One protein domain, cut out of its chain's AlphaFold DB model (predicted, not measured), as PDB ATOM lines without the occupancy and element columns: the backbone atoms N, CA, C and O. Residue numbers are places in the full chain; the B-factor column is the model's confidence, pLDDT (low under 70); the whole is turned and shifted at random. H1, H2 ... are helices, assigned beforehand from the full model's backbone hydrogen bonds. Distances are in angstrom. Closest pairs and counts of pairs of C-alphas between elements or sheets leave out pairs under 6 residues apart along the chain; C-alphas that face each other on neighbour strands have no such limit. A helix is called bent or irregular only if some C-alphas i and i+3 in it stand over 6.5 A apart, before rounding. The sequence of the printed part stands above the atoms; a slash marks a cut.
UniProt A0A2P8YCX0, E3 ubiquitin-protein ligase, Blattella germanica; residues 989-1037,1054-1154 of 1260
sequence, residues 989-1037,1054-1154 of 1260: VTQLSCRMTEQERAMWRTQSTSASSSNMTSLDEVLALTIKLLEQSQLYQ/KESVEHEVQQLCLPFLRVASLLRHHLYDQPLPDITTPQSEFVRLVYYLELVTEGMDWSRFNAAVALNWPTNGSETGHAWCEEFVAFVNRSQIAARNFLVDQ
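This is residues 989 to 1037 and 1054 to 1154 of the 1260 residues of the protein "E3 ubiquitin-protein ligase" of Blattella germanica (UniProt A0A2P8YCX0). Two groups of helices stand at the ends of the longest axis, joined through the bent helix H4 and the short H6. In one group H1, H2 and H7a each pack on H3, and H7b folds back to H1; in the other H5 packs on H4b, with H4a and H6 between the groups. The printed part has 150 residues with seven named helices, H1 to H7 in chain order, and no named strand; its class is all helix. It is compact, with a radius of gyration of the C-alphas of 16.9 A and spans of 48 by 32 by 30 A.

H1, residues 989 to 993, begins at C-alpha 989 (-34.370, 30.197, -21.227). H2 is residues 998 to 1007, 14.8 A, and H3 residues 1019 to 1030, 16.4 A. H4, residues 1054 to 1080, was assigned as one helix by its hydrogen bonds but is bent: C-alphas 1064 and 1067 are 7.0 A apart. Its arms are H4a, 1054 to 1064, 15.4 A, and H4b, 1067 to 1080, 20.3 A, ending at (-8.000, 41.113, -34.431). H5, residues 1090 to 1100, 15.3 A, is only just irregular: C-alphas 1091 and 1094 are 7.0 A apart. H6 is residues 1115 to 1118. H7, residues 1125 to 1152, likewise assigned as one helix by its hydrogen bonds, is bent, with C-alphas 1142 and 1145 9.4 A apart; its arms are H7a, 1125 to 1142, 26.3 A, and H7b, 1145 to 1152, 10.6 A, and H7b ends at C-alpha 1152 (-33.900, 19.440, -22.852).

The hub is H3. It touches H2 at a steep tilt of 57 degrees, opposite ways; their closest C-alphas, Arg 1005 and Ala 1024, are 5.3 A apart. Residues 1022 to 1027 of H3 touch H1, closest at C-alphas 989 and 1023, 6.1 A. Residues 1026 to 1030 touch H7a, closest at C-alphas 1029 and 1133, 6.6 A, the same way at a tilt of 36 degrees, only just steep. H7b touches H1, closest at C-alphas 991 and 1151, 5.1 A, and touches H7a only at the corner. H3 and H4a are close but not clearly touching. H4a and H6 only just touch, with 3 pairs of C-alphas within 8 A, closest 1062 and 1115, 6.4 A. Residues 1069 to 1073 of H4b touch H5, closest at C-alphas 1069 and 1097, 6.2 A, at a steep tilt of 44 degrees, the same way. H2 and H5 are apart. Every O i to N i+4 pair is within hydrogen-bond range in H1, H3, H4a, H4b and H7b; H2 has 5 of 6, H5 5 of 7 and H7a 13 of 14, and H6 is too short for one.

The C-alphas farthest apart, Gln 1037 and Asp 1081, are 49.8 A apart. Residues 1038 to 1053 are not printed, and C-alphas 1037 and 1054 are 23.9 A apart across the cut. The links H2 to H3 and H5 to H6 are long. The mean pLDDT of the printed part is 84.5, and residues 1006 to 1014, 1037 and 1105 to 1112 are under 70.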
ATOM      1  N   VAL A 989     -33.149  29.926 -22.014       93.38
ATOM      2  CA  VAL A 989     -34.370  30.197 -21.227       93.38
ATOM      3  C   VAL A 989     -35.515  29.244 -21.601       93.38
ATOM      4  O   VAL A 989     -36.239  28.786 -20.717       93.38
ATOM      5  N   THR A 990     -35.635  28.873 -22.880       93.00
ATOM      6  CA  THR A 990     -36.611  27.877 -23.362       93.00
ATOM      7  C   THR A 990     -36.300  26.465 -22.849       93.00
ATOM      8  O   THR A 990     -37.183  25.770 -22.351       93.00
ATOM      9  N   GLN A 991     -35.033  26.047 -22.887       93.19
ATOM     10  CA  GLN A 991     -34.579  24.788 -22.289       93.19
ATOM     11  C   GLN A 991     -34.889  24.731 -20.784       93.19
ATOM     12  O   GLN A 991     -35.313  23.688 -20.281       93.19
ATOM     13  N   LEU A 992     -34.697  25.838 -20.060       91.62
ATOM     14  CA  LEU A 992     -34.978  25.913 -18.626       91.62
ATOM     15  C   LEU A 992     -36.483  25.895 -18.327       91.62
ATOM     16  O   LEU A 992     -36.887  25.183 -17.410       91.62
ATOM     17  N   SER A 993     -37.336  26.572 -19.107       91.00
ATOM     18  CA  SER A 993     -38.793  26.511 -18.893       91.00
ATOM     19  C   SER A 993     -39.362  25.100 -19.106       91.00
ATOM     20  O   SER A 993     -40.304  24.711 -18.414       91.00
ATOM     21  N   CYS A 994     -38.749  24.296 -19.984       88.38
ATOM     22  CA  CYS A 994     -39.046  22.869 -20.166       88.38
ATOM     23  C   CYS A 994     -38.539  21.945 -19.043       88.38
ATOM     24  O   CYS A 994     -38.916  20.777 -19.030       88.38
ATOM     25  N   ARG A 995     -37.694  22.438 -18.123       87.25
ATOM     26  CA  ARG A 995     -37.221  21.722 -16.918       87.25
ATOM     27  C   ARG A 995     -37.921  22.178 -15.628       87.25
ATOM     28  O   ARG A 995     -37.650  21.628 -14.563       87.25
ATOM     29  N   MET A 996     -38.771  23.203 -15.704       86.19
ATOM     30  CA  MET A 996     -39.540  23.732 -14.574       86.19
ATOM     31  C   MET A 996     -40.874  23.005 -14.427       86.19
ATOM     32  O   MET A 996     -41.584  22.798 -15.411       86.19
ATOM     33  N   THR A 997     -41.261  22.722 -13.187       85.12
ATOM     34  CA  THR A 997     -42.610  22.266 -12.832       85.12
ATOM     35  C   THR A 997     -43.661  23.344 -13.115       85.12
ATOM     36  O   THR A 997     -43.360  24.535 -13.231       85.12
ATOM     37  N   GLU A 998     -44.935  22.952 -13.160       84.81
ATOM     38  CA  GLU A 998     -46.037  23.902 -13.349       84.81
ATOM     39  C   GLU A 998     -46.128  24.956 -12.228       84.81
ATOM     40  O   GLU A 998     -46.448  26.117 -12.487       84.81
ATOM     41  N   GLN A 999     -45.765  24.593 -10.994       81.69
ATOM     42  CA  GLN A 999     -45.717  25.534  -9.869       81.69
ATOM     43  C   GLN A 999     -44.597  26.571 -10.045       81.69
ATOM     44  O   GLN A 999     -44.819  27.760  -9.810       81.69
ATOM     45  N   GLU A1000     -43.417  26.150 -10.513       84.19
ATOM     46  CA  GLU A1000     -42.318  27.061 -10.855       84.19
ATOM     47  C   GLU A1000     -42.730  28.003 -12.002       84.19
ATOM     48  O   GLU A1000     -42.615  29.221 -11.852       84.19
ATOM     49  N   ARG A1001     -43.316  27.486 -13.094       88.06
ATOM     50  CA  ARG A1001     -43.822  28.316 -14.208       88.06
ATOM     51  C   ARG A1001     -44.855  29.352 -13.744       88.06
ATOM     52  O   ARG A1001     -44.765  30.520 -14.125       88.06
ATOM     53  N   ALA A1002     -45.787  28.971 -12.866       83.88
ATOM     54  CA  ALA A1002     -46.798  29.877 -12.312       83.88
ATOM     55  C   ALA A1002     -46.211  31.039 -11.488       83.88
ATOM     56  O   ALA A1002     -46.754  32.152 -11.517       83.88
ATOM     57  N   MET A1003     -45.086  30.825 -10.797       83.69
ATOM     58  CA  MET A1003     -44.392  31.899 -10.079       83.69
ATOM     59  C   MET A1003     -43.790  32.938 -11.032       83.69
ATOM     60  O   MET A1003     -43.869  34.130 -10.737       83.69
ATOM     61  N   TRP A1004     -43.249  32.532 -12.185       83.50
ATOM     62  CA  TRP A1004     -42.724  33.477 -13.181       83.50
ATOM     63  C   TRP A1004     -43.843  34.221 -13.932       83.50
ATOM     64  O   TRP A1004     -43.729  35.430 -14.133       83.50
ATOM     65  N   ARG A1005     -44.979  33.563 -14.244       80.00
ATOM     66  CA  ARG A1005     -46.168  34.239 -14.822       80.00
ATOM     67  C   ARG A1005     -46.645  35.427 -13.975       80.00
ATOM     68  O   ARG A1005     -47.041  36.451 -14.520       80.00
ATOM     69  N   THR A1006     -46.663  35.271 -12.650       69.12
ATOM     70  CA  THR A1006     -47.303  36.224 -11.722       69.12
ATOM     71  C   THR A1006     -46.418  37.402 -11.312       69.12
ATOM     72  O   THR A1006     -46.937  38.400 -10.815       69.12
ATOM     73  N   GLN A1007     -45.104  37.323 -11.535       65.00
ATOM     74  CA  GLN A1007     -44.160  38.386 -11.169       65.00
ATOM     75  C   GLN A1007     -43.970  39.436 -12.274       65.00
ATOM     76  O   GLN A1007     -43.678  40.594 -11.968       65.00
ATOM     77  N   SER A1008     -44.207  39.076 -13.541       62.00
ATOM     78  CA  SER A1008     -44.122  40.000 -14.677       62.00
ATOM     79  C   SER A1008     -45.311  40.974 -14.697       62.00
ATOM     80  O   SER A1008     -46.349  40.734 -15.312       62.00
ATOM     81  N   THR A1009     -45.164  42.074 -13.955       50.66
ATOM     82  CA  THR A1009     -46.160  43.158 -13.806       50.66
ATOM     83  C   THR A1009     -45.671  44.511 -14.344       50.66
ATOM     84  O   THR A1009     -46.401  45.502 -14.301       50.66
ATOM     85  N   SER A1010     -44.457  44.548 -14.898       51.19
ATOM     86  CA  SER A1010     -43.902  45.672 -15.657       51.19
ATOM     87  C   SER A1010     -44.723  45.939 -16.925       51.19
ATOM     88  O   SER A1010     -45.158  45.006 -17.599       51.19
ATOM     89  N   ALA A1011     -44.896  47.209 -17.301       45.75
ATOM     90  CA  ALA A1011     -45.443  47.545 -18.616       45.75
ATOM     91  C   ALA A1011     -44.497  47.056 -19.728       45.75
ATOM     92  O   ALA A1011     -43.280  47.134 -19.576       45.75
ATOM     93  N   SER A1012     -45.057  46.574 -20.841       54.84
ATOM     94  CA  SER A1012     -44.311  45.929 -21.928       54.84
ATOM     95  C   SER A1012     -43.270  46.855 -22.568       54.84
ATOM     96  O   SER A1012     -43.600  47.694 -23.413       54.84
ATOM     97  N   SER A1013     -42.011  46.662 -22.187       58.88
ATOM     98  CA  SER A1013     -40.829  47.132 -22.903       58.88
ATOM     99  C   SER A1013     -40.773  46.471 -24.292       58.88
ATOM    100  O   SER A1013     -41.123  45.301 -24.448       58.88
ATOM    101  N   SER A1014     -40.349  47.197 -25.334       65.44
ATOM    102  CA  SER A1014     -40.106  46.580 -26.655       65.44
ATOM    103  C   SER A1014     -38.844  45.712 -26.657       65.44
ATOM    104  O   SER A1014     -38.709  44.775 -27.444       65.44
ATOM    105  N   ASN A1015     -37.903  46.045 -25.774       75.25
ATOM    106  CA  ASN A1015     -36.591  45.434 -25.673       75.25
ATOM    107  C   ASN A1015     -36.472  44.847 -24.269       75.25
ATOM    108  O   ASN A1015     -36.475  45.577 -23.281       75.25
ATOM    109  N   MET A1016     -36.397  43.524 -24.211       81.75
ATOM    110  CA  MET A1016     -36.398  42.748 -22.975       81.75
ATOM    111  C   MET A1016     -34.992  42.771 -22.372       81.75
ATOM    112  O   MET A1016     -34.028  42.530 -23.103       81.75
ATOM    113  N   THR A1017     -34.874  43.069 -21.076       78.62
ATOM    114  CA  THR A1017     -33.577  43.321 -20.403       78.62
ATOM    115  C   THR A1017     -33.425  42.607 -19.059       78.62
ATOM    116  O   THR A1017     -32.393  42.729 -18.400       78.62
ATOM    117  N   SER A1018     -34.429  41.827 -18.651       85.44
ATOM    118  CA  SER A1018     -34.426  41.048 -17.412       85.44
ATOM    119  C   SER A1018     -34.846  39.592 -17.638       85.44
ATOM    120  O   SER A1018     -35.675  39.290 -18.498       85.44
ATOM    121  N   LEU A1019     -34.300  38.681 -16.824       88.25
ATOM    122  CA  LEU A1019     -34.686  37.265 -16.798       88.25
ATOM    123  C   LEU A1019     -36.200  37.083 -16.580       88.25
ATOM    124  O   LEU A1019     -36.810  36.245 -17.238       88.25
ATOM    125  N   ASP A1020     -36.800  37.915 -15.720       87.25
ATOM    126  CA  ASP A1020     -38.242  37.947 -15.446       87.25
ATOM    127  C   ASP A1020     -39.087  38.221 -16.701       87.25
ATOM    128  O   ASP A1020     -40.058  37.510 -16.954       87.25
ATOM    129  N   GLU A1021     -38.720  39.225 -17.509       86.62
ATOM    130  CA  GLU A1021     -39.432  39.540 -18.756       86.62
ATOM    131  C   GLU A1021     -39.332  38.386 -19.763       86.62
ATOM    132  O   GLU A1021     -40.349  37.975 -20.329       86.62
ATOM    133  N   VAL A1022     -38.120  37.864 -19.995       88.62
ATOM    134  CA  VAL A1022     -37.878  36.854 -21.040       88.62
ATOM    135  C   VAL A1022     -38.544  35.530 -20.684       88.62
ATOM    136  O   VAL A1022     -39.333  35.019 -21.476       88.62
ATOM    137  N   LEU A1023     -38.313  35.005 -19.478       89.88
ATOM    138  CA  LEU A1023     -38.874  33.721 -19.057       89.88
ATOM    139  C   LEU A1023     -40.410  33.762 -18.975       89.88
ATOM    140  O   LEU A1023     -41.066  32.807 -19.396       89.88
ATOM    141  N   ALA A1024     -41.007  34.873 -18.527       88.62
ATOM    142  CA  ALA A1024     -42.464  35.025 -18.528       88.62
ATOM    143  C   ALA A1024     -43.059  35.061 -19.951       88.62
ATOM    144  O   ALA A1024     -44.127  34.482 -20.173       88.62
ATOM    145  N   LEU A1025     -42.381  35.687 -20.926       88.31
ATOM    146  CA  LEU A1025     -42.809  35.650 -22.329       88.31
ATOM    147  C   LEU A1025     -42.670  34.240 -22.919       88.31
ATOM    148  O   LEU A1025     -43.635  33.728 -23.482       88.31
ATOM    149  N   THR A1026     -41.512  33.596 -22.754       90.38
ATOM    150  CA  THR A1026     -41.245  32.237 -23.250       90.38
ATOM    151  C   THR A1026     -42.261  31.226 -22.708       90.38
ATOM    152  O   THR A1026     -42.811  30.437 -23.477       90.38
ATOM    153  N   ILE A1027     -42.601  31.291 -21.413       90.81
ATOM    154  CA  ILE A1027     -43.672  30.470 -20.828       90.81
ATOM    155  C   ILE A1027     -45.011  30.762 -21.518       90.81
ATOM    156  O   ILE A1027     -45.620  29.836 -22.045       90.81
ATOM    157  N   LYS A1028     -45.434  32.031 -21.593       89.00
ATOM    158  CA  LYS A1028     -46.727  32.452 -22.171       89.00
ATOM    159  C   LYS A1028     -46.909  32.077 -23.653       89.00
ATOM    160  O   LYS A1028     -48.037  31.852 -24.098       89.00
ATOM    161  N   LEU A1029     -45.827  32.049 -24.429       88.25
ATOM    162  CA  LEU A1029     -45.855  31.649 -25.839       88.25
ATOM    163  C   LEU A1029     -45.944  30.124 -25.986       88.25
ATOM    164  O   LEU A1029     -46.782  29.625 -26.732       88.25
ATOM    165  N   LEU A1030     -45.129  29.376 -25.237       88.81
ATOM    166  CA  LEU A1030     -45.045  27.916 -25.360       88.81
ATOM    167  C   LEU A1030     -46.169  27.167 -24.624       88.81
ATOM    168  O   LEU A1030     -46.495  26.045 -25.002       88.81
ATOM    169  N   GLU A1031     -46.808  27.788 -23.631       85.38
ATOM    170  CA  GLU A1031     -47.977  27.269 -22.898       85.38
ATOM    171  C   GLU A1031     -49.210  27.036 -23.791       85.38
ATOM    172  O   GLU A1031     -50.074  26.227 -23.463       85.38
ATOM    173  N   GLN A1032     -49.271  27.687 -24.955       77.75
ATOM    174  CA  GLN A1032     -50.310  27.459 -25.967       77.75
ATOM    175  C   GLN A1032     -50.070  26.181 -26.797       77.75
ATOM    176  O   GLN A1032     -50.924  25.791 -27.592       77.75
ATOM    177  N   SER A1033     -48.923  25.520 -26.611       84.94
ATOM    178  CA  SER A1033     -48.555  24.252 -27.245       84.94
ATOM    179  C   SER A1033     -48.582  23.094 -26.242       84.94
ATOM    180  O   SER A1033     -48.605  23.292 -25.027       84.94
ATOM    181  N   GLN A1034     -48.502  21.854 -26.730       82.75
ATOM    182  CA  GLN A1034     -48.465  20.674 -25.855       82.75
ATOM    183  C   GLN A1034     -47.102  20.451 -25.159       82.75
ATOM    184  O   GLN A1034     -46.950  19.479 -24.421       82.75
ATOM    185  N   LEU A1035     -46.104  21.322 -25.358       85.44
ATOM    186  CA  LEU A1035     -44.710  21.118 -24.927       85.44
ATOM    187  C   LEU A1035     -44.543  20.762 -23.437       85.44
ATOM    188  O   LEU A1035     -43.701  19.933 -23.095       85.44
ATOM    189  N   TYR A1036     -45.354  21.360 -22.560       85.81
ATOM    190  CA  TYR A1036     -45.275  21.171 -21.107       85.81
ATOM    191  C   TYR A1036     -46.124  20.004 -20.557       85.81
ATOM    192  O   TYR A1036     -46.081  19.745 -19.359       85.81
ATOM    193  N   GLN A1037     -46.895  19.297 -21.394       69.56
ATOM    194  CA  GLN A1037     -47.938  18.342 -20.962       69.56
ATOM    195  C   GLN A1037     -47.432  16.911 -20.670       69.56
ATOM    196  O   GLN A1037     -48.229  15.982 -20.589       69.56
ATOM    197  N   LYS A1054     -34.094  32.710  -7.942       79.62
ATOM    198  CA  LYS A1054     -33.685  33.483  -9.131       79.62
ATOM    199  C   LYS A1054     -32.169  33.525  -9.328       79.62
ATOM    200  O   LYS A1054     -31.720  33.375 -10.457       79.62
ATOM    201  N   GLU A1055     -31.387  33.663  -8.253       82.44
ATOM    202  CA  GLU A1055     -29.914  33.673  -8.329       82.44
ATOM    203  C   GLU A1055     -29.356  32.325  -8.844       82.44
ATOM    204  O   GLU A1055     -28.316  32.295  -9.497       82.44
ATOM    205  N   SER A1056     -30.063  31.209  -8.608       85.50
ATOM    206  CA  SER A1056     -29.671  29.882  -9.106       85.50
ATOM    207  C   SER A1056     -30.007  29.693 -10.585       85.50
ATOM    208  O   SER A1056     -29.195  29.135 -11.318       85.50
ATOM    209  N   VAL A1057     -31.181  30.162 -11.027       87.81
ATOM    210  CA  VAL A1057     -31.587  30.114 -12.445       87.81
ATOM    211  C   VAL A1057     -30.677  31.014 -13.282       87.81
ATOM    212  O   VAL A1057     -30.167  30.582 -14.308       87.81
ATOM    213  N   GLU A1058     -30.394  32.226 -12.801       89.81
ATOM    214  CA  GLU A1058     -29.445  33.161 -13.415       89.81
ATOM    215  C   GLU A1058     -28.039  32.544 -13.547       89.81
ATOM    216  O   GLU A1058     -27.433  32.596 -14.617       89.81
ATOM    217  N   HIS A1059     -27.537  31.870 -12.507       89.38
ATOM    218  CA  HIS A1059     -26.261  31.158 -12.597       89.38
ATOM    219  C   HIS A1059     -26.296  29.986 -13.600       89.38
ATOM    220  O   HIS A1059     -25.323  29.793 -14.327       89.38
ATOM    221  N   GLU A1060     -27.389  29.214 -13.692       90.81
ATOM    222  CA  GLU A1060     -27.516  28.152 -14.709       90.81
ATOM    223  C   GLU A1060     -27.512  28.737 -16.133       90.81
ATOM    224  O   GLU A1060     -26.785  28.231 -16.990       90.81
ATOM    225  N   VAL A1061     -28.208  29.858 -16.371       93.25
ATOM    226  CA  VAL A1061     -28.160  30.593 -17.651       93.25
ATOM    227  C   VAL A1061     -26.723  30.993 -18.006       93.25
ATOM    228  O   VAL A1061     -26.262  30.723 -19.118       93.25
ATOM    229  N   GLN A1062     -25.980  31.580 -17.062       92.75
ATOM    230  CA  GLN A1062     -24.592  31.997 -17.288       92.75
ATOM    231  C   GLN A1062     -23.674  30.818 -17.640       92.75
ATOM    232  O   GLN A1062     -22.874  30.928 -18.570       92.75
ATOM    233  N   GLN A1063     -23.807  29.677 -16.954       92.06
ATOM    234  CA  GLN A1063     -23.016  28.475 -17.251       92.06
ATOM    235  C   GLN A1063     -23.351  27.878 -18.628       92.06
ATOM    236  O   GLN A1063     -22.438  27.486 -19.355       92.06
ATOM    237  N   LEU A1064     -24.632  27.838 -19.014       93.44
ATOM    238  CA  LEU A1064     -25.071  27.282 -20.301       93.44
ATOM    239  C   LEU A1064     -24.695  28.171 -21.500       93.44
ATOM    240  O   LEU A1064     -24.376  27.649 -22.568       93.44
ATOM    241  N   CYS A1065     -24.643  29.495 -21.325       94.88
ATOM    242  CA  CYS A1065     -24.165  30.430 -22.352       94.88
ATOM    243  C   CYS A1065     -22.627  30.446 -22.514       94.88
ATOM    244  O   CYS A1065     -22.107  30.835 -23.565       94.88
ATOM    245  N   LEU A1066     -21.873  30.034 -21.487       93.81
ATOM    246  CA  LEU A1066     -20.415  30.191 -21.420       93.81
ATOM    247  C   LEU A1066     -19.606  29.508 -22.551       93.81
ATOM    248  O   LEU A1066     -18.620  30.106 -22.994       93.81
ATOM    249  N   PRO A1067     -19.968  28.316 -23.078       93.62
ATOM    250  CA  PRO A1067     -19.230  27.675 -24.173       93.62
ATOM    251  C   PRO A1067     -19.172  28.518 -25.455       93.62
ATOM    252  O   PRO A1067     -18.111  28.616 -26.071       93.62
ATOM    253  N   PHE A1068     -20.275  29.179 -25.822       95.88
ATOM    254  CA  PHE A1068     -20.327  30.079 -26.979       95.88
ATOM    255  C   PHE A1068     -19.433  31.306 -26.769       95.88
ATOM    256  O   PHE A1068     -18.627  31.637 -27.637       95.88
ATOM    257  N   LEU A1069     -19.510  31.938 -25.590       96.19
ATOM    258  CA  LEU A1069     -18.691  33.109 -25.251       96.19
ATOM    259  C   LEU A1069     -17.188  32.794 -25.304       96.19
ATOM    260  O   LEU A1069     -16.404  33.619 -25.775       96.19
ATOM    261  N   ARG A1070     -16.775  31.588 -24.887       94.81
ATOM    262  CA  ARG A1070     -15.385  31.115 -25.007       94.81
ATOM    263  C   ARG A1070     -14.934  31.012 -26.468       94.81
ATOM    264  O   ARG A1070     -13.877  31.541 -26.807       94.81
ATOM    265  N   VAL A1071     -15.731  30.386 -27.342       93.75
ATOM    266  CA  VAL A1071     -15.401  30.249 -28.777       93.75
ATOM    267  C   VAL A1071     -15.398  31.610 -29.481       93.75
ATOM    268  O   VAL A1071     -14.458  31.910 -30.215       93.75
ATOM    269  N   ALA A1072     -16.386  32.468 -29.212       95.69
ATOM    270  CA  ALA A1072     -16.433  33.828 -29.746       95.69
ATOM    271  C   ALA A1072     -15.225  34.669 -29.295       95.69
ATOM    272  O   ALA A1072     -14.668  35.424 -30.089       95.69
ATOM    273  N   SER A1073     -14.762  34.502 -28.052       94.94
ATOM    274  CA  SER A1073     -13.591  35.223 -27.531       94.94
ATOM    275  C   SER A1073     -12.280  34.768 -28.174       94.94
ATOM    276  O   SER A1073     -11.445  35.613 -28.496       94.94
ATOM    277  N   LEU A1074     -12.107  33.464 -28.438       92.00
ATOM    278  CA  LEU A1074     -10.986  32.984 -29.258       92.00
ATOM    279  C   LEU A1074     -11.067  33.517 -30.693       92.00
ATOM    280  O   LEU A1074     -10.055  33.927 -31.251       92.00
ATOM    281  N   LEU A1075     -12.260  33.562 -31.288       90.88
ATOM    282  CA  LEU A1075     -12.424  34.073 -32.648       90.88
ATOM    283  C   LEU A1075     -12.107  35.579 -32.736       90.88
ATOM    284  O   LEU A1075     -11.423  35.985 -33.672       90.88
ATOM    285  N   ARG A1076     -12.480  36.386 -31.729       89.81
ATOM    286  CA  ARG A1076     -12.044  37.793 -31.597       89.81
ATOM    287  C   ARG A1076     -10.524  37.914 -31.453       89.81
ATOM    288  O   ARG A1076      -9.919  38.735 -32.134       89.81
ATOM    289  N   HIS A1077      -9.920  37.103 -30.580       87.88
ATOM    290  CA  HIS A1077      -8.467  37.066 -30.365       87.88
ATOM    291  C   HIS A1077      -7.715  36.820 -31.680       87.88
ATOM    292  O   HIS A1077      -6.804  37.574 -32.008       87.88
ATOM    293  N   HIS A1078      -8.153  35.834 -32.468       86.19
ATOM    294  CA  HIS A1078      -7.517  35.487 -33.740       86.19
ATOM    295  C   HIS A1078      -7.776  36.495 -34.861       86.19
ATOM    296  O   HIS A1078      -6.835  36.848 -35.564       86.19
ATOM    297  N   LEU A1079      -9.013  36.980 -35.030       84.06
ATOM    298  CA  LEU A1079      -9.355  37.922 -36.109       84.06
ATOM    299  C   LEU A1079      -8.669  39.288 -35.961       84.06
ATOM    300  O   LEU A1079      -8.358  39.919 -36.970       84.06
ATOM    301  N   TYR A1080      -8.438  39.742 -34.724       83.62
ATOM    302  CA  TYR A1080      -8.000  41.113 -34.431       83.62
ATOM    303  C   TYR A1080      -6.642  41.217 -33.715       83.62
ATOM    304  O   TYR A1080      -6.253  42.320 -33.342       83.62
ATOM    305  N   ASP A1081      -5.938  40.095 -33.508       78.00
ATOM    306  CA  ASP A1081      -4.661  39.994 -32.768       78.00
ATOM    307  C   ASP A1081      -4.714  40.640 -31.361       78.00
ATOM    308  O   ASP A1081      -3.739  41.170 -30.828       78.00
ATOM    309  N   GLN A1082      -5.906  40.633 -30.748       81.62
ATOM    310  CA  GLN A1082      -6.148  41.230 -29.433       81.62
ATOM    311  C   GLN A1082      -5.855  40.212 -28.325       81.62
ATOM    312  O   GLN A1082      -6.288  39.062 -28.436       81.62
ATOM    313  N   PRO A1083      -5.159  40.592 -27.237       83.25
ATOM    314  CA  PRO A1083      -4.921  39.688 -26.121       83.25
ATOM    315  C   PRO A1083      -6.242  39.321 -25.436       83.25
ATOM    316  O   PRO A1083      -7.081  40.180 -25.162       83.25
ATOM    317  N   LEU A1084      -6.400  38.032 -25.125       88.62
ATOM    318  CA  LEU A1084      -7.512  37.542 -24.312       88.62
ATOM    319  C   LEU A1084      -7.498  38.206 -22.922       88.62
ATOM    320  O   LEU A1084      -6.420  38.494 -22.396       88.62
ATOM    321  N   PRO A1085      -8.671  38.426 -22.304       88.88
ATOM    322  CA  PRO A1085      -8.743  39.050 -20.991       88.88
ATOM    323  C   PRO A1085      -8.127  38.132 -19.930       88.88
ATOM    324  O   PRO A1085      -8.363  36.924 -19.935       88.88
ATOM    325  N   ASP A1086      -7.403  38.705 -18.968       85.50
ATOM    326  CA  ASP A1086      -7.033  37.985 -17.748       85.50
ATOM    327  C   ASP A1086      -8.297  37.584 -16.979       85.50
ATOM    328  O   ASP A1086      -9.137  38.433 -16.668       85.50
ATOM    329  N   ILE A1087      -8.428  36.310 -16.604       87.19
ATOM    330  CA  ILE A1087      -9.586  35.792 -15.859       87.19
ATOM    331  C   ILE A1087      -9.083  35.027 -14.636       87.19
ATOM    332  O   ILE A1087      -8.566  33.923 -14.736       87.19
ATOM    333  N   THR A1088      -9.225  35.630 -13.456       83.19
ATOM    334  CA  THR A1088      -8.595  35.137 -12.216       83.19
ATOM    335  C   THR A1088      -9.436  34.130 -11.433       83.19
ATOM    336  O   THR A1088      -8.905  33.440 -10.568       83.19
ATOM    337  N   THR A1089     -10.748  34.060 -11.683       84.06
ATOM    338  CA  THR A1089     -11.667  33.115 -11.026       84.06
ATOM    339  C   THR A1089     -12.751  32.639 -12.003       84.06
ATOM    340  O   THR A1089     -13.239  33.466 -12.779       84.06
ATOM    341  N   PRO A1090     -13.199  31.366 -11.943       84.88
ATOM    342  CA  PRO A1090     -14.249  30.846 -12.828       84.88
ATOM    343  C   PRO A1090     -15.562  31.634 -12.769       84.88
ATOM    344  O   PRO A1090     -16.209  31.844 -13.788       84.88
ATOM    345  N   GLN A1091     -15.924  32.147 -11.590       83.00
ATOM    346  CA  GLN A1091     -17.117  32.977 -11.393       83.00
ATOM    347  C   GLN A1091     -17.029  34.316 -12.145       83.00
ATOM    348  O   GLN A1091     -18.050  34.874 -12.525       83.00
ATOM    349  N   SER A1092     -15.816  34.825 -12.391       86.81
ATOM    350  CA  SER A1092     -15.602  36.041 -13.186       86.81
ATOM    351  C   SER A1092     -15.525  35.788 -14.695       86.81
ATOM    352  O   SER A1092     -15.517  36.756 -15.455       86.81
ATOM    353  N   GLU A1093     -15.466  34.524 -15.142       91.25
ATOM    354  CA  GLU A1093     -15.248  34.181 -16.553       91.25
ATOM    355  C   GLU A1093     -16.374  34.728 -17.435       91.25
ATOM    356  O   GLU A1093     -16.098  35.508 -18.342       91.25
ATOM    357  N   PHE A1094     -17.635  34.416 -17.116       92.25
ATOM    358  CA  PHE A1094     -18.799  34.895 -17.873       92.25
ATOM    359  C   PHE A1094     -18.774  36.419 -18.062       92.25
ATOM    360  O   PHE A1094     -18.778  36.907 -19.190       92.25
ATOM    361  N   VAL A1095     -18.656  37.170 -16.964       89.50
ATOM    362  CA  VAL A1095     -18.702  38.640 -16.976       89.50
ATOM    363  C   VAL A1095     -17.527  39.240 -17.758       89.50
ATOM    364  O   VAL A1095     -17.717  40.164 -18.548       89.50
ATOM    365  N   ARG A1096     -16.307  38.705 -17.598       89.88
ATOM    366  CA  ARG A1096     -15.130  39.200 -18.336       89.88
ATOM    367  C   ARG A1096     -15.213  38.899 -19.833       89.88
ATOM    368  O   ARG A1096     -14.818  39.756 -20.620       89.88
ATOM    369  N   LEU A1097     -15.776  37.757 -20.241       93.25
ATOM    370  CA  LEU A1097     -16.016  37.464 -21.661       93.25
ATOM    371  C   LEU A1097     -17.148  38.323 -22.251       93.25
ATOM    372  O   LEU A1097     -17.024  38.784 -23.380       93.25
ATOM    373  N   VAL A1098     -18.208  38.617 -21.489       92.69
ATOM    374  CA  VAL A1098     -19.297  39.531 -21.900       92.69
ATOM    375  C   VAL A1098     -18.774  40.944 -22.194       92.69
ATOM    376  O   VAL A1098     -19.121  41.516 -23.229       92.69
ATOM    377  N   TYR A1099     -17.887  41.485 -21.347       91.19
ATOM    378  CA  TYR A1099     -17.215  42.764 -21.617       91.19
ATOM    379  C   TYR A1099     -16.203  42.674 -22.770       91.19
ATOM    380  O   TYR A1099     -16.188  43.550 -23.631       91.19
ATOM    381  N   TYR A1100     -15.398  41.608 -22.843       92.25
ATOM    382  CA  TYR A1100     -14.446  41.393 -23.946       92.25
ATOM    383  C   TYR A1100     -15.129  41.170 -25.310       92.25
ATOM    384  O   TYR A1100     -14.514  41.363 -26.352       92.25
ATOM    385  N   LEU A1101     -16.415  40.822 -25.338       92.88
ATOM    386  CA  LEU A1101     -17.231  40.729 -26.555       92.88
ATOM    387  C   LEU A1101     -18.132  41.959 -26.775       92.88
ATOM    388  O   LEU A1101     -18.982  41.938 -27.661       92.88
ATOM    389  N   GLU A1102     -17.954  43.029 -25.984       91.38
ATOM    390  CA  GLU A1102     -18.707  44.297 -26.061       91.38
ATOM    391  C   GLU A1102     -20.237  44.143 -25.990       91.38
ATOM    392  O   GLU A1102     -20.988  45.049 -26.367       91.38
ATOM    393  N   LEU A1103     -20.718  43.007 -25.472       89.62
ATOM    394  CA  LEU A1103     -22.140  42.737 -25.261       89.62
ATOM    395  C   LEU A1103     -22.752  43.770 -24.304       89.62
ATOM    396  O   LEU A1103     -23.868  44.231 -24.535       89.62
ATOM    397  N   VAL A1104     -21.988  44.201 -23.296       85.00
ATOM    398  CA  VAL A1104     -22.329  45.294 -22.375       85.00
ATOM    399  C   VAL A1104     -21.173  46.293 -22.318       85.00
ATOM    400  O   VAL A1104     -20.009  45.899 -22.302       85.00
ATOM    401  N   THR A1105     -21.491  47.590 -22.285       69.69
ATOM    402  CA  THR A1105     -20.510  48.693 -22.239       69.69
ATOM    403  C   THR A1105     -20.562  49.523 -20.952       69.69
ATOM    404  O   THR A1105     -19.689  50.359 -20.736       69.69
ATOM    405  N   GLU A1106     -21.561  49.312 -20.092       65.81
ATOM    406  CA  GLU A1106     -21.700  50.000 -18.801       65.81
ATOM    407  C   GLU A1106     -21.193  49.127 -17.644       65.81
ATOM    408  O   GLU A1106     -21.300  47.901 -17.686       65.81
ATOM    409  N   GLY A1107     -20.614  49.744 -16.610       56.66
ATOM    410  CA  GLY A1107     -19.992  49.032 -15.489       56.66
ATOM    411  C   GLY A1107     -21.006  48.511 -14.466       56.66
ATOM    412  O   GLY A1107     -21.600  49.300 -13.735       56.66
ATOM    413  N   MET A1108     -21.158  47.189 -14.379       62.00
ATOM    414  CA  MET A1108     -22.008  46.499 -13.400       62.00
ATOM    415  C   MET A1108     -21.187  45.860 -12.267       62.00
ATOM    416  O   MET A1108     -19.963  45.746 -12.346       62.00
ATOM    417  N   ASP A1109     -21.864  45.414 -11.205       59.78
ATOM    418  CA  ASP A1109     -21.239  44.663 -10.113       59.78
ATOM    419  C   ASP A1109     -20.872  43.236 -10.564       59.78
ATOM    420  O   ASP A1109     -21.738  42.406 -10.848       59.78
ATOM    421  N   TRP A1110     -19.569  42.944 -10.577       62.44
ATOM    422  CA  TRP A1110     -18.976  41.648 -10.929       62.44
ATOM    423  C   TRP A1110     -19.502  40.456 -10.115       62.44
ATOM    424  O   TRP A1110     -19.333  39.317 -10.542       62.44
ATOM    425  N   SER A1111     -20.089  40.693  -8.937       55.88
ATOM    426  CA  SER A1111     -20.620  39.651  -8.050       55.88
ATOM    427  C   SER A1111     -22.092  39.304  -8.300       55.88
ATOM    428  O   SER A1111     -22.559  38.274  -7.817       55.88
ATOM    429  N   ARG A1112     -22.827  40.156  -9.030       62.22
ATOM    430  CA  ARG A1112     -24.286  40.070  -9.237       62.22
ATOM    431  C   ARG A1112     -24.688  40.485 -10.654       62.22
ATOM    432  O   ARG A1112     -25.627  41.255 -10.858       62.22
ATOM    433  N   PHE A1113     -23.942  39.994 -11.636       70.94
ATOM    434  CA  PHE A1113     -24.231  40.238 -13.043       70.94
ATOM    435  C   PHE A1113     -25.517  39.520 -13.486       70.94
ATOM    436  O   PHE A1113     -25.826  38.442 -12.982       70.94
ATOM    437  N   ASN A1114     -26.242  40.115 -14.437       81.50
ATOM    438  CA  ASN A1114     -27.481  39.588 -15.011       81.50
ATOM    439  C   ASN A1114     -27.299  39.407 -16.527       81.50
ATOM    440  O   ASN A1114     -27.086  40.372 -17.262       81.50
ATOM    441  N   ALA A1115     -27.382  38.164 -16.993       88.56
ATOM    442  CA  ALA A1115     -27.131  37.754 -18.366       88.56
ATOM    443  C   ALA A1115     -28.129  38.345 -19.379       88.56
ATOM    444  O   ALA A1115     -27.774  38.488 -20.553       88.56
ATOM    445  N   ALA A1116     -29.328  38.756 -18.948       88.38
ATOM    446  CA  ALA A1116     -30.293  39.451 -19.801       88.38
ATOM    447  C   ALA A1116     -29.830  40.863 -20.207       88.38
ATOM    448  O   ALA A1116     -30.270  41.378 -21.231       88.38
ATOM    449  N   VAL A1117     -28.905  41.485 -19.465       86.81
ATOM    450  CA  VAL A1117     -28.366  42.821 -19.800       86.81
ATOM    451  C   VAL A1117     -27.445  42.772 -21.027       86.81
ATOM    452  O   VAL A1117     -27.255  43.777 -21.705       86.81
ATOM    453  N   ALA A1118     -26.923  41.591 -21.374       89.12
ATOM    454  CA  ALA A1118     -26.172  41.364 -22.607       89.12
ATOM    455  C   ALA A1118     -27.066  41.202 -23.862       89.12
ATOM    456  O   ALA A1118     -26.538  41.080 -24.970       89.12
ATOM    457  N   LEU A1119     -28.400  41.235 -23.729       90.62
ATOM    458  CA  LEU A1119     -29.326  41.210 -24.867       90.62
ATOM    459  C   LEU A1119     -29.275  42.529 -25.654       90.62
ATOM    460  O   LEU A1119     -29.466  43.617 -25.114       90.62
ATOM    461  N   ASN A1120     -29.037  42.431 -26.958       89.38
ATOM    462  CA  ASN A1120     -28.823  43.559 -27.864       89.38
ATOM    463  C   ASN A1120     -29.740  43.412 -29.089       89.38
ATOM    464  O   ASN A1120     -29.338  42.872 -30.121       89.38
ATOM    465  N   TRP A1121     -30.993  43.854 -28.971       88.88
ATOM    466  CA  TRP A1121     -32.016  43.704 -30.014       88.88
ATOM    467  C   TRP A1121     -31.853  44.743 -31.147       88.88
ATOM    468  O   TRP A1121     -31.909  45.942 -30.862       88.88
ATOM    469  N   PRO A1122     -31.686  44.337 -32.427       87.81
ATOM    470  CA  PRO A1122     -31.653  45.276 -33.556       87.81
ATOM    471  C   PRO A1122     -33.034  45.831 -33.925       87.81
ATOM    472  O   PRO A1122     -33.135  46.912 -34.498       87.81
ATOM    473  N   THR A1123     -34.098  45.094 -33.615       85.00
ATOM    474  CA  THR A1123     -35.497  45.485 -33.840       85.00
ATOM    475  C   THR A1123     -36.288  45.316 -32.532       85.00
ATOM    476  O   THR A1123     -35.728  45.481 -31.449       85.00
ATOM    477  N   ASN A1124     -37.591  45.024 -32.593       86.31
ATOM    478  CA  ASN A1124     -38.398  44.732 -31.410       86.31
ATOM    479  C   ASN A1124     -38.066  43.320 -30.886       86.31
ATOM    480  O   ASN A1124     -38.305  42.318 -31.568       86.31
ATOM    481  N   GLY A1125     -37.527  43.234 -29.667       85.12
ATOM    482  CA  GLY A1125     -37.134  41.964 -29.055       85.12
ATOM    483  C   GLY A1125     -38.322  41.050 -28.754       85.12
ATOM    484  O   GLY A1125     -38.249  39.847 -29.001       85.12
ATOM    485  N   SER A1126     -39.451  41.621 -28.320       85.75
ATOM    486  CA  SER A1126     -40.669  40.844 -28.067       85.75
ATOM    487  C   SER A1126     -41.283  40.272 -29.348       85.75
ATOM    488  O   SER A1126     -41.861  39.191 -29.291       85.75
ATOM    489  N   GLU A1127     -41.179  40.961 -30.491       87.19
ATOM    490  CA  GLU A1127     -41.611  40.418 -31.793       87.19
ATOM    491  C   GLU A1127     -40.651  39.338 -32.302       87.19
ATOM    492  O   GLU A1127     -41.087  38.326 -32.846       87.19
ATOM    493  N   THR A1128     -39.348  39.533 -32.095       89.38
ATOM    494  CA  THR A1128     -38.309  38.584 -32.518       89.38
ATOM    495  C   THR A1128     -38.454  37.251 -31.775       89.38
ATOM    496  O   THR A1128     -38.520  36.197 -32.406       89.38
ATOM    497  N   GLY A1129     -38.620  37.293 -30.446       87.94
ATOM    498  CA  GLY A1129     -38.913  36.103 -29.639       87.94
ATOM    499  C   GLY A1129     -40.257  35.447 -29.983       87.94
ATOM    500  O   GLY A1129     -40.358  34.222 -29.951       87.94
ATOM    501  N   HIS A1130     -41.273  36.230 -30.377       88.94
ATOM    502  CA  HIS A1130     -42.559  35.696 -30.844       88.94
ATOM    503  C   HIS A1130     -42.386  34.841 -32.106       88.94
ATOM    504  O   HIS A1130     -42.807  33.688 -32.116       88.94
ATOM    505  N   ALA A1131     -41.692  35.364 -33.122       88.44
ATOM    506  CA  ALA A1131     -41.456  34.655 -34.379       88.44
ATOM    507  C   ALA A1131     -40.656  33.351 -34.184       88.44
ATOM    508  O   ALA A1131     -41.000  32.321 -34.766       88.44
ATOM    509  N   TRP A1132     -39.627  33.368 -33.328       91.12
ATOM    510  CA  TRP A1132     -38.853  32.171 -32.975       91.12
ATOM    511  C   TRP A1132     -39.699  31.118 -32.238       91.12
ATOM    512  O   TRP A1132     -39.566  29.922 -32.499       91.12
ATOM    513  N   CYS A1133     -40.589  31.547 -31.336       90.19
ATOM    514  CA  CYS A1133     -41.537  30.648 -30.683       90.19
ATOM    515  C   CYS A1133     -42.587  30.094 -31.653       90.19
ATOM    516  O   CYS A1133     -42.885  28.912 -31.562       90.19
ATOM    517  N   GLU A1134     -43.143  30.887 -32.572       87.94
ATOM    518  CA  GLU A1134     -44.147  30.415 -33.540       87.94
ATOM    519  C   GLU A1134     -43.581  29.348 -34.488       87.94
ATOM    520  O   GLU A1134     -44.194  28.291 -34.658       87.94
ATOM    521  N   GLU A1135     -42.383  29.579 -35.035       87.50
ATOM    522  CA  GLU A1135     -41.653  28.608 -35.862       87.50
ATOM    523  C   GLU A1135     -41.426  27.286 -35.107       87.50
ATOM    524  O   GLU A1135     -41.627  26.196 -35.647       87.50
ATOM    525  N   PHE A1136     -41.072  27.366 -33.821       90.31
ATOM    526  CA  PHE A1136     -40.876  26.185 -32.988       90.31
ATOM    527  C   PHE A1136     -42.192  25.506 -32.567       90.31
ATOM    528  O   PHE A1136     -42.267  24.279 -32.560       90.31
ATOM    529  N   VAL A1137     -43.255  26.258 -32.266       90.31
ATOM    530  CA  VAL A1137     -44.578  25.714 -31.902       90.31
ATOM    531  C   VAL A1137     -45.202  24.951 -33.070       90.31
ATOM    532  O   VAL A1137     -45.816  23.906 -32.845       90.31
ATOM    533  N   ALA A1138     -44.980  25.382 -34.317       88.00
ATOM    534  CA  ALA A1138     -45.349  24.599 -35.497       88.00
ATOM    535  C   ALA A1138     -44.691  23.201 -35.486       88.00
ATOM    536  O   ALA A1138     -45.362  22.197 -35.738       88.00
ATOM    537  N   PHE A1139     -43.413  23.107 -35.100       89.25
ATOM    538  CA  PHE A1139     -42.725  21.824 -34.932       89.25
ATOM    539  C   PHE A1139     -43.201  21.033 -33.698       89.25
ATOM    540  O   PHE A1139     -43.407  19.823 -33.811       89.25
ATOM    541  N   VAL A1140     -43.468  21.673 -32.550       89.88
ATOM    542  CA  VAL A1140     -44.065  21.008 -31.365       89.88
ATOM    543  C   VAL A1140     -45.389  20.334 -31.722       89.88
ATOM    544  O   VAL A1140     -45.616  19.185 -31.347       89.88
ATOM    545  N   ASN A1141     -46.243  21.012 -32.492       87.50
ATOM    546  CA  ASN A1141     -47.535  20.483 -32.927       87.50
ATOM    547  C   ASN A1141     -47.406  19.307 -33.918       87.50
ATOM    548  O   ASN A1141     -48.349  18.533 -34.069       87.50
ATOM    549  N   ARG A1142     -46.240  19.140 -34.562       85.88
ATOM    550  CA  ARG A1142     -45.909  18.002 -35.435       85.88
ATOM    551  C   ARG A1142     -45.212  16.853 -34.691       85.88
ATOM    552  O   ARG A1142     -45.443  15.693 -35.029       85.88
ATOM    553  N   SER A1143     -44.348  17.137 -33.712       87.94
ATOM    554  CA  SER A1143     -43.601  16.110 -32.967       87.94
ATOM    555  C   SER A1143     -43.190  16.557 -31.552       87.94
ATOM    556  O   SER A1143     -42.010  16.721 -31.244       87.94
ATOM    557  N   GLN A1144     -44.175  16.713 -30.662       88.12
ATOM    558  CA  GLN A1144     -44.031  17.122 -29.251       88.12
ATOM    559  C   GLN A1144     -42.849  16.453 -28.518       88.12
ATOM    560  O   GLN A1144     -42.057  17.138 -27.870       88.12
ATOM    561  N   ILE A1145     -42.708  15.126 -28.630       87.12
ATOM    562  CA  ILE A1145     -41.658  14.355 -27.939       87.12
ATOM    563  C   ILE A1145     -40.266  14.708 -28.482       87.12
ATOM    564  O   ILE A1145     -39.349  14.957 -27.702       87.12
ATOM    565  N   ALA A1146     -40.103  14.782 -29.807       88.38
ATOM    566  CA  ALA A1146     -38.832  15.160 -30.420       88.38
ATOM    567  C   ALA A1146     -38.469  16.616 -30.098       88.38
ATOM    568  O   ALA A1146     -37.339  16.898 -29.716       88.38
ATOM    569  N   ALA A1147     -39.449  17.522 -30.163       90.06
ATOM    570  CA  ALA A1147     -39.285  18.927 -29.808       90.06
ATOM    571  C   ALA A1147     -38.837  19.115 -28.347       90.06
ATOM    572  O   ALA A1147     -37.872  19.840 -28.099       90.06
ATOM    573  N   ARG A1148     -39.456  18.414 -27.382       88.88
ATOM    574  CA  ARG A1148     -39.010  18.447 -25.977       88.88
ATOM    575  C   ARG A1148     -37.609  17.852 -25.816       88.88
ATOM    576  O   ARG A1148     -36.790  18.437 -25.113       88.88
ATOM    577  N   ASN A1149     -37.311  16.724 -26.463       88.06
ATOM    578  CA  ASN A1149     -36.002  16.073 -26.354       88.06
ATOM    579  C   ASN A1149     -34.872  16.951 -26.916       88.06
ATOM    580  O   ASN A1149     -33.843  17.097 -26.260       88.06
ATOM    581  N   PHE A1150     -35.078  17.592 -28.074       89.69
ATOM    582  CA  PHE A1150     -34.103  18.524 -28.643       89.69
ATOM    583  C   PHE A1150     -33.802  19.709 -27.719       89.69
ATOM    584  O   PHE A1150     -32.638  20.082 -27.619       89.69
ATOM    585  N   LEU A1151     -34.817  20.273 -27.047       87.75
ATOM    586  CA  LEU A1151     -34.646  21.384 -26.101       87.75
ATOM    587  C   LEU A1151     -33.959  20.958 -24.797       87.75
ATOM    588  O   LEU A1151     -33.060  21.642 -24.315       87.75
ATOM    589  N   VAL A1152     -34.379  19.844 -24.189       85.75
ATOM    590  CA  VAL A1152     -33.900  19.440 -22.852       85.75
ATOM    591  C   VAL A1152     -32.417  19.037 -22.866       85.75
ATOM    592  O   VAL A1152     -31.712  19.322 -21.891       85.75
ATOM    593  N   ASP A1153     -31.941  18.457 -23.972       83.12
ATOM    594  CA  ASP A1153     -30.525  18.174 -24.259       83.12
ATOM    595  C   ASP A1153     -29.839  19.284 -25.101       83.12
ATOM    596  O   ASP A1153     -28.750  19.068 -25.636       83.12
ATOM    597  N   GLN A1154     -30.435  20.477 -25.263       85.50
ATOM    598  CA  GLN A1154     -29.925  21.452 -26.236       85.50
ATOM    599  C   GLN A1154     -28.528  21.978 -25.893       85.50
ATOM    600  O   GLN A1154     -27.618  21.888 -26.724       85.50
TER     601      GLN A1154